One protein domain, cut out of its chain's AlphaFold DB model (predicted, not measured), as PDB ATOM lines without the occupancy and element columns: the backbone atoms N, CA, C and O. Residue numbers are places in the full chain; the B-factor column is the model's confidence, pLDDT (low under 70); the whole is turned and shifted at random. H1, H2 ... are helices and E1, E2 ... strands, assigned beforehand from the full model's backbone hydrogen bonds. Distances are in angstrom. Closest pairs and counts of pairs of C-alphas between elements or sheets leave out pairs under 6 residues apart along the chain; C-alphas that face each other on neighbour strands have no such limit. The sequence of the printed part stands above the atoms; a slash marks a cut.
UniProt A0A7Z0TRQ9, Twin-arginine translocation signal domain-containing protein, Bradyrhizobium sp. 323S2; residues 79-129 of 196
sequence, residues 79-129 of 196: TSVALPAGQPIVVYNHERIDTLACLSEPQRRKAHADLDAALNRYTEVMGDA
ATOM      1  N   THR A  79     -28.294 -15.652 -32.030       93.50
ATOM      2  CA  THR A  79     -28.045 -15.316 -30.630       93.50
ATOM      3  C   THR A  79     -29.282 -14.664 -30.024       93.50
ATOM      4  O   THR A  79     -30.060 -14.000 -30.714       93.50
ATOM      5  N   SER A  80     -29.486 -14.871 -28.725       91.44
ATOM      6  CA  SER A  80     -30.577 -14.266 -27.967       91.44
ATOM      7  C   SER A  80     -30.029 -13.156 -27.085       91.44
ATOM      8  O   SER A  80     -29.201 -13.398 -26.204       91.44
ATOM      9  N   VAL A  81     -30.540 -11.942 -27.269       90.31
ATOM     10  CA  VAL A  81     -30.121 -10.775 -26.495       90.31
ATOM     11  C   VAL A  81     -31.244 -10.339 -25.565       90.31
ATOM     12  O   VAL A  81     -32.349 -10.027 -26.007       90.31
ATOM     13  N   ALA A  82     -30.969 -10.310 -24.261       86.56
ATOM     14  CA  ALA A  82     -31.921  -9.839 -23.262       86.56
ATOM     15  C   ALA A  82     -32.027  -8.309 -23.301       86.56
ATOM     16  O   ALA A  82     -31.053  -7.603 -23.027       86.56
ATOM     17  N   LEU A  83     -33.217  -7.797 -23.622       80.19
ATOM     18  CA  LEU A  83     -33.483  -6.364 -23.573       80.19
ATOM     19  C   LEU A  83     -33.724  -5.895 -22.129       80.19
ATOM     20  O   LEU A  83     -34.225  -6.666 -21.309       80.19
ATOM     21  N   PRO A  84     -33.475  -4.609 -21.816       74.62
ATOM     22  CA  PRO A  84     -33.770  -4.037 -20.498       74.62
ATOM     23  C   PRO A  84     -35.235  -4.205 -20.050       74.62
ATOM     24  O   PRO A  84     -35.506  -4.274 -18.857       74.62
ATOM     25  N   ALA A  85     -36.172  -4.307 -21.001       74.81
ATOM     26  CA  ALA A  85     -37.599  -4.545 -20.756       74.81
ATOM     27  C   ALA A  85     -37.953  -6.023 -20.465       74.81
ATOM     28  O   ALA A  85     -39.127  -6.365 -20.348       74.81
ATOM     29  N   GLY A  86     -36.956  -6.908 -20.361       73.31
ATOM     30  CA  GLY A  86     -37.106  -8.296 -19.916       73.31
ATOM     31  C   GLY A  86     -37.442  -9.311 -21.011       73.31
ATOM     32  O   GLY A  86     -37.243 -10.503 -20.792       73.31
ATOM     33  N   GLN A  87     -37.896  -8.881 -22.192       81.19
ATOM     34  CA  GLN A  87     -38.102  -9.795 -23.320       81.19
ATOM     35  C   GLN A  87     -36.807  -9.994 -24.122       81.19
ATOM     36  O   GLN A  87     -36.219  -9.009 -24.583       81.19
ATOM     37  N   PRO A  88     -36.344 -11.243 -24.302       87.12
ATOM     38  CA  PRO A  88     -35.238 -11.532 -25.196       87.12
ATOM     39  C   PRO A  88     -35.666 -11.355 -26.652       87.12
ATOM     40  O   PRO A  88     -36.796 -11.670 -27.028       87.12
ATOM     41  N   ILE A  89     -34.739 -10.880 -27.477       89.31
ATOM     42  CA  ILE A  89     -34.890 -10.844 -28.930       89.31
ATOM     43  C   ILE A  89     -33.872 -11.768 -29.585       89.31
ATOM     44  O   ILE A  89     -32.739 -11.891 -29.123       89.31
ATOM     45  N   VAL A  90     -34.289 -12.400 -30.678       91.44
ATOM     46  CA  VAL A  90     -33.442 -13.286 -31.476       91.44
ATOM     47  C   VAL A  90     -32.816 -12.495 -32.617       91.44
ATOM     48  O   VAL A  90     -33.510 -11.777 -33.342       91.44
ATOM     49  N   VAL A  91     -31.504 -12.634 -32.782       92.44
ATOM     50  CA  VAL A  91     -30.722 -11.931 -33.796       92.44
ATOM     51  C   VAL A  91     -29.898 -12.931 -34.601       92.44
ATOM     52  O   VAL A  91     -29.275 -13.819 -34.032       92.44
ATOM     53  N   TYR A  92     -29.898 -12.769 -35.926       90.88
ATOM     54  CA  TYR A  92     -29.337 -13.738 -36.881       90.88
ATOM     55  C   TYR A  92     -28.104 -13.224 -37.635       90.88
ATOM     56  O   TYR A  92     -27.517 -13.945 -38.430       90.88
ATOM     57  N   ASN A  93     -27.739 -11.953 -37.461       94.06
ATOM     58  CA  ASN A  93     -26.575 -11.370 -38.120       94.06
ATOM     59  C   ASN A  93     -25.977 -10.236 -37.281       94.06
ATOM     60  O   ASN A  93     -26.658  -9.636 -36.445       94.06
ATOM     61  N   HIS A  94     -24.700  -9.950 -37.519       95.25
ATOM     62  CA  HIS A  94     -23.948  -8.931 -36.788       95.25
ATOM     63  C   HIS A  94     -24.517  -7.522 -36.984       95.25
ATOM     64  O   HIS A  94     -24.655  -6.785 -36.016       95.25
ATOM     65  N   GLU A  95     -24.961  -7.185 -38.196       95.62
ATOM     66  CA  GLU A  95     -25.557  -5.877 -38.496       95.62
ATOM     67  C   GLU A  95     -26.782  -5.585 -37.615       95.62
ATOM     68  O   GLU A  95     -26.918  -4.504 -37.041       95.62
ATOM     69  N   ARG A  96     -27.666  -6.570 -37.425       91.75
ATOM     70  CA  ARG A  96     -28.820  -6.424 -36.534       91.75
ATOM     71  C   ARG A  96     -28.393  -6.260 -35.082       91.75
ATOM     72  O   ARG A  96     -29.055  -5.505 -34.383       91.75
ATOM     73  N   ILE A  97     -27.308  -6.895 -34.633       93.44
ATOM     74  CA  ILE A  97     -26.760  -6.653 -33.287       93.44
ATOM     75  C   ILE A  97     -26.333  -5.184 -33.173       93.44
ATOM     76  O   ILE A  97     -26.702  -4.508 -32.208       93.44
ATOM     77  N   ASP A  98     -25.639  -4.663 -34.185       93.38
ATOM     78  CA  ASP A  98     -25.144  -3.286 -34.230       93.38
ATOM     79  C   ASP A  98     -26.260  -2.238 -34.168       93.38
ATOM     80  O   ASP A  98     -26.160  -1.265 -33.416       93.38
ATOM     81  N   THR A  99     -27.384  -2.483 -34.844       92.50
ATOM     82  CA  THR A  99     -28.540  -1.566 -34.829       92.50
ATOM     83  C   THR A  99     -29.270  -1.466 -33.482       92.50
ATOM     84  O   THR A  99     -30.065  -0.545 -33.276       92.50
ATOM     85  N   LEU A 100     -29.005  -2.365 -32.525       89.69
ATOM     86  CA  LEU A 100     -29.644  -2.327 -31.209       89.69
ATOM     87  C   LEU A 100     -29.002  -1.255 -30.316       89.69
ATOM     88  O   LEU A 100     -28.036  -1.498 -29.585       89.69
ATOM     89  N   ALA A 101     -29.593  -0.059 -30.334       86.88
ATOM     90  CA  ALA A 101     -29.158   1.092 -29.533       86.88
ATOM     91  C   ALA A 101     -29.264   0.871 -28.011       86.88
ATOM     92  O   ALA A 101     -28.615   1.556 -27.229       86.88
ATOM     93  N   CYS A 102     -30.088  -0.086 -27.585       86.12
ATOM     94  CA  CYS A 102     -30.309  -0.412 -26.177       86.12
ATOM     95  C   CYS A 102     -29.227  -1.316 -25.563       86.12
ATOM     96  O   CYS A 102     -29.260  -1.548 -24.354       86.12
ATOM     97  N   LEU A 103     -28.286  -1.834 -26.362       89.56
ATOM     98  CA  LEU A 103     -27.210  -2.685 -25.861       89.56
ATOM     99  C   LEU A 103     -26.027  -1.856 -25.383       89.56
ATOM    100  O   LEU A 103     -25.476  -1.037 -26.122       89.56
ATOM    101  N   SER A 104     -25.581  -2.149 -24.164       91.31
ATOM    102  CA  SER A 104     -24.263  -1.721 -23.709       91.31
ATOM    103  C   SER A 104     -23.159  -2.408 -24.519       91.31
ATOM    104  O   SER A 104     -23.341  -3.504 -25.052       91.31
ATOM    105  N   GLU A 105     -21.981  -1.791 -24.567       93.81
ATOM    106  CA  GLU A 105     -20.833  -2.337 -25.294       93.81
ATOM    107  C   GLU A 105     -20.443  -3.770 -24.861       93.81
ATOM    108  O   GLU A 105     -20.209  -4.613 -25.726       93.81
ATOM    109  N   PRO A 106     -20.438  -4.133 -23.559       93.69
ATOM    110  CA  PRO A 106     -20.212  -5.521 -23.153       93.69
ATOM    111  C   PRO A 106     -21.286  -6.498 -23.655       93.69
ATOM    112  O   PRO A 106     -20.952  -7.613 -24.051       93.69
ATOM    113  N   GLN A 107     -22.564  -6.094 -23.658       92.56
ATOM    114  CA  GLN A 107     -23.663  -6.931 -24.162       92.56
ATOM    115  C   GLN A 107     -23.555  -7.140 -25.671       92.56
ATOM    116  O   GLN A 107     -23.721  -8.264 -26.136       92.56
ATOM    117  N   ARG A 108     -23.225  -6.077 -26.414       94.38
ATOM    118  CA  ARG A 108     -22.962  -6.135 -27.855       94.38
ATOM    119  C   ARG A 108     -21.848  -7.132 -28.145       94.38
ATOM    120  O   ARG A 108     -22.075  -8.112 -28.842       94.38
ATOM    121  N   ARG A 109     -20.681  -6.961 -27.518       96.00
ATOM    122  CA  ARG A 109     -19.522  -7.845 -27.717       96.00
ATOM    123  C   ARG A 109     -19.831  -9.309 -27.398       96.00
ATOM    124  O   ARG A 109     -19.409 -10.190 -28.140       96.00
ATOM    125  N   LYS A 110     -20.594  -9.563 -26.327       95.00
ATOM    126  CA  LYS A 110     -21.070 -10.912 -25.997       95.00
ATOM    127  C   LYS A 110     -21.978 -11.466 -27.098       95.00
ATOM    128  O   LYS A 110     -21.771 -12.592 -27.517       95.00
ATOM    129  N   ALA A 111     -22.938 -10.681 -27.586       94.88
ATOM    130  CA  ALA A 111     -23.849 -11.112 -28.642       94.88
ATOM    131  C   ALA A 111     -23.107 -11.469 -29.944       94.88
ATOM    132  O   ALA A 111     -23.430 -12.490 -30.544       94.88
ATOM    133  N   HIS A 112     -22.091 -10.692 -30.349       97.38
ATOM    134  CA  HIS A 112     -21.238 -11.062 -31.490       97.38
ATOM    135  C   HIS A 112     -20.510 -12.385 -31.237       97.38
ATOM    136  O   HIS A 112     -20.604 -13.279 -32.067       97.38
ATOM    137  N   ALA A 113     -19.861 -12.537 -30.078       97.19
ATOM    138  CA  ALA A 113     -19.130 -13.760 -29.748       97.19
ATOM    139  C   ALA A 113     -20.038 -15.002 -29.670       97.19
ATOM    140  O   ALA A 113     -19.655 -16.077 -30.121       97.19
ATOM    141  N   ASP A 114     -21.247 -14.858 -29.121       95.31
ATOM    142  CA  ASP A 114     -22.240 -15.935 -29.080       95.31
ATOM    143  C   ASP A 114     -22.710 -16.306 -30.497       95.31
ATOM    144  O   ASP A 114     -22.847 -17.488 -30.808       95.31
ATOM    145  N   LEU A 115     -22.939 -15.310 -31.362       96.06
ATOM    146  CA  LEU A 115     -23.327 -15.545 -32.752       96.06
ATOM    147  C   LEU A 115     -22.195 -16.217 -33.541       96.06
ATOM    148  O   LEU A 115     -22.454 -17.171 -34.266       96.06
ATOM    149  N   ASP A 116     -20.946 -15.784 -33.351       97.56
ATOM    150  CA  ASP A 116     -19.767 -16.423 -33.946       97.56
ATOM    151  C   ASP A 116     -19.647 -17.884 -33.497       97.56
ATOM    152  O   ASP A 116     -19.385 -18.770 -34.309       97.56
ATOM    153  N   ALA A 117     -19.872 -18.166 -32.210       95.81
ATOM    154  CA  ALA A 117     -19.863 -19.531 -31.693       95.81
ATOM    155  C   ALA A 117     -20.954 -20.397 -32.348       95.81
ATOM    156  O   ALA A 117     -20.668 -21.522 -32.764       95.81
ATOM    157  N   ALA A 118     -22.171 -19.863 -32.500       95.44
ATOM    158  CA  ALA A 118     -23.267 -20.551 -33.181       95.44
ATOM    159  C   ALA A 118     -22.961 -20.800 -34.671       95.44
ATOM    160  O   ALA A 118     -23.172 -21.908 -35.161       95.44
ATOM    161  N   LEU A 119     -22.415 -19.807 -35.382       95.38
ATOM    162  CA  LEU A 119     -22.030 -19.911 -36.796       95.38
ATOM    163  C   LEU A 119     -20.903 -20.927 -37.021       95.38
ATOM    164  O   LEU A 119     -20.960 -21.726 -37.960       95.38
ATOM    165  N   ASN A 120     -19.898 -20.930 -36.146       95.94
ATOM    166  CA  ASN A 120     -18.793 -21.882 -36.212       95.94
ATOM    167  C   ASN A 120     -19.288 -23.311 -35.988       95.94
ATOM    168  O   ASN A 120     -18.950 -24.205 -36.762       95.94
ATOM    169  N   ARG A 121     -20.137 -23.520 -34.975       95.56
ATOM    170  CA  ARG A 121     -20.689 -24.845 -34.689       95.56
ATOM    171  C   ARG A 121     -21.630 -25.330 -35.792       95.56
ATOM    172  O   ARG A 121     -21.568 -26.495 -36.170       95.56
ATOM    173  N   TYR A 122     -22.437 -24.434 -36.359       95.56
ATOM    174  CA  TYR A 122     -23.250 -24.737 -37.536       95.56
ATOM    175  C   TYR A 122     -22.392 -25.220 -38.704       95.56
ATOM    176  O   TYR A 122     -22.655 -26.282 -39.260       95.56
ATOM    177  N   THR A 123     -21.329 -24.481 -39.030       95.00
ATOM    178  CA  THR A 123     -20.398 -24.849 -40.104       95.00
ATOM    179  C   THR A 123     -19.718 -26.192 -39.833       95.00
ATOM    180  O   THR A 123     -19.582 -26.999 -40.743       95.00
ATOM    181  N   GLU A 124     -19.324 -26.465 -38.587       96.50
ATOM    182  CA  GLU A 124     -18.700 -27.737 -38.199       96.50
ATOM    183  C   GLU A 124     -19.647 -28.934 -38.389       96.50
ATOM    184  O   GLU A 124     -19.234 -29.979 -38.890       96.50
ATOM    185  N   VAL A 125     -20.918 -28.785 -38.007       96.56
ATOM    186  CA  VAL A 125     -21.917 -29.860 -38.104       96.56
ATOM    187  C   VAL A 125     -22.398 -30.042 -39.543       96.56
ATOM    188  O   VAL A 125     -22.441 -31.170 -40.042       96.56
ATOM    189  N   MET A 126     -22.753 -28.950 -40.226       96.19
ATOM    190  CA  MET A 126     -23.302 -29.006 -41.582       96.19
ATOM    191  C   MET A 126     -22.229 -29.296 -42.623       96.19
ATOM    192  O   MET A 126     -22.479 -30.090 -43.529       96.19
ATOM    193  N   GLY A 127     -21.031 -28.728 -42.480       94.75
ATOM    194  CA  GLY A 127     -19.971 -28.845 -43.476       94.75
ATOM    195  C   GLY A 127     -20.477 -28.484 -44.873       94.75
ATOM    196  O   GLY A 127     -21.070 -27.429 -45.076       94.75
ATOM    197  N   ASP A 128     -20.271 -29.394 -45.821       94.56
ATOM    198  CA  ASP A 128     -20.707 -29.304 -47.215       94.56
ATOM    199  C   ASP A 128     -22.037 -30.027 -47.499       94.56
ATOM    200  O   ASP A 128     -22.414 -30.177 -48.658       94.56
ATOM    201  N   ALA A 129     -22.770 -30.478 -46.473       94.38
ATOM    202  CA  ALA A 129     -23.942 -31.338 -46.659       94.38
ATOM    203  C   ALA A 129     -25.047 -30.690 -47.512       94.38
ATOM    204  O   ALA A 129     -25.663 -31.368 -48.333       94.38
TER     205      ALA A 129
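This is residues 79 to 129 of the 196 residues of the protein "Twin-arginine translocation signal domain-containing protein" of Bradyrhizobium sp. 323S2 (UniProt A0A7Z0TRQ9). A small hairpin of two strands, E1 and E2, and a short helix, H1, pack beside the first part of one long helix, H2, with E1 the strand nearer to it. Residues 120 to 129, of which 120 to 126 belong to H2, stick out as an arm that makes the length of a 39 by 19 by 15 A outline. The printed part has 51 residues, with two named strands and then two named helices in the order E1, E2, H1, H2; the sheet, E1 - E2, is antiparallel and the class is mixed. The whole is only just loose, close to compact, with a radius of gyration of the C-alphas of 12.2 A.

E1 is residues 79 to 82, beginning at C-alpha 79 at (-28.045, -15.316, -30.630). E2 is residues 88 to 91. H1 is residues 94 to 98. H2 is residues 105 to 126, 31.3 A from C-alpha 105 at (-20.833, -2.337, -25.294) to C-alpha 126 at (-23.302, -29.006, -41.582).

E1 and E2 form a hairpin, antiparallel at 149 degrees between their directions. N 79 and O 91 are within hydrogen-bond range at 2.9 A, as are N 89 and O 81 at 2.9 A. The closest C-alphas of E1 and H2 are those of Thr 79 and Leu 115, 5.2 A apart. E2 and H2 are only just apart, closest at 8.3 A. H1 and H2 touch, H2 with residues 108 to 115 alone; their closest C-alphas, of His 94 and His 112, are 6.3 A apart. E1 and H1 are apart. In H1 and H2 every O i to N i+4 pair is within hydrogen-bond range.

The C-alphas farthest apart, of Ala 85 and Asp 128, are 40.0 A apart. Without residues 120 to 129, which stand free, the body spans 27 by 17 by 15 A. The printed part has no cut, and no link is long. Mean pLDDT of the printed part is 91.8, and no printed residue is under 70.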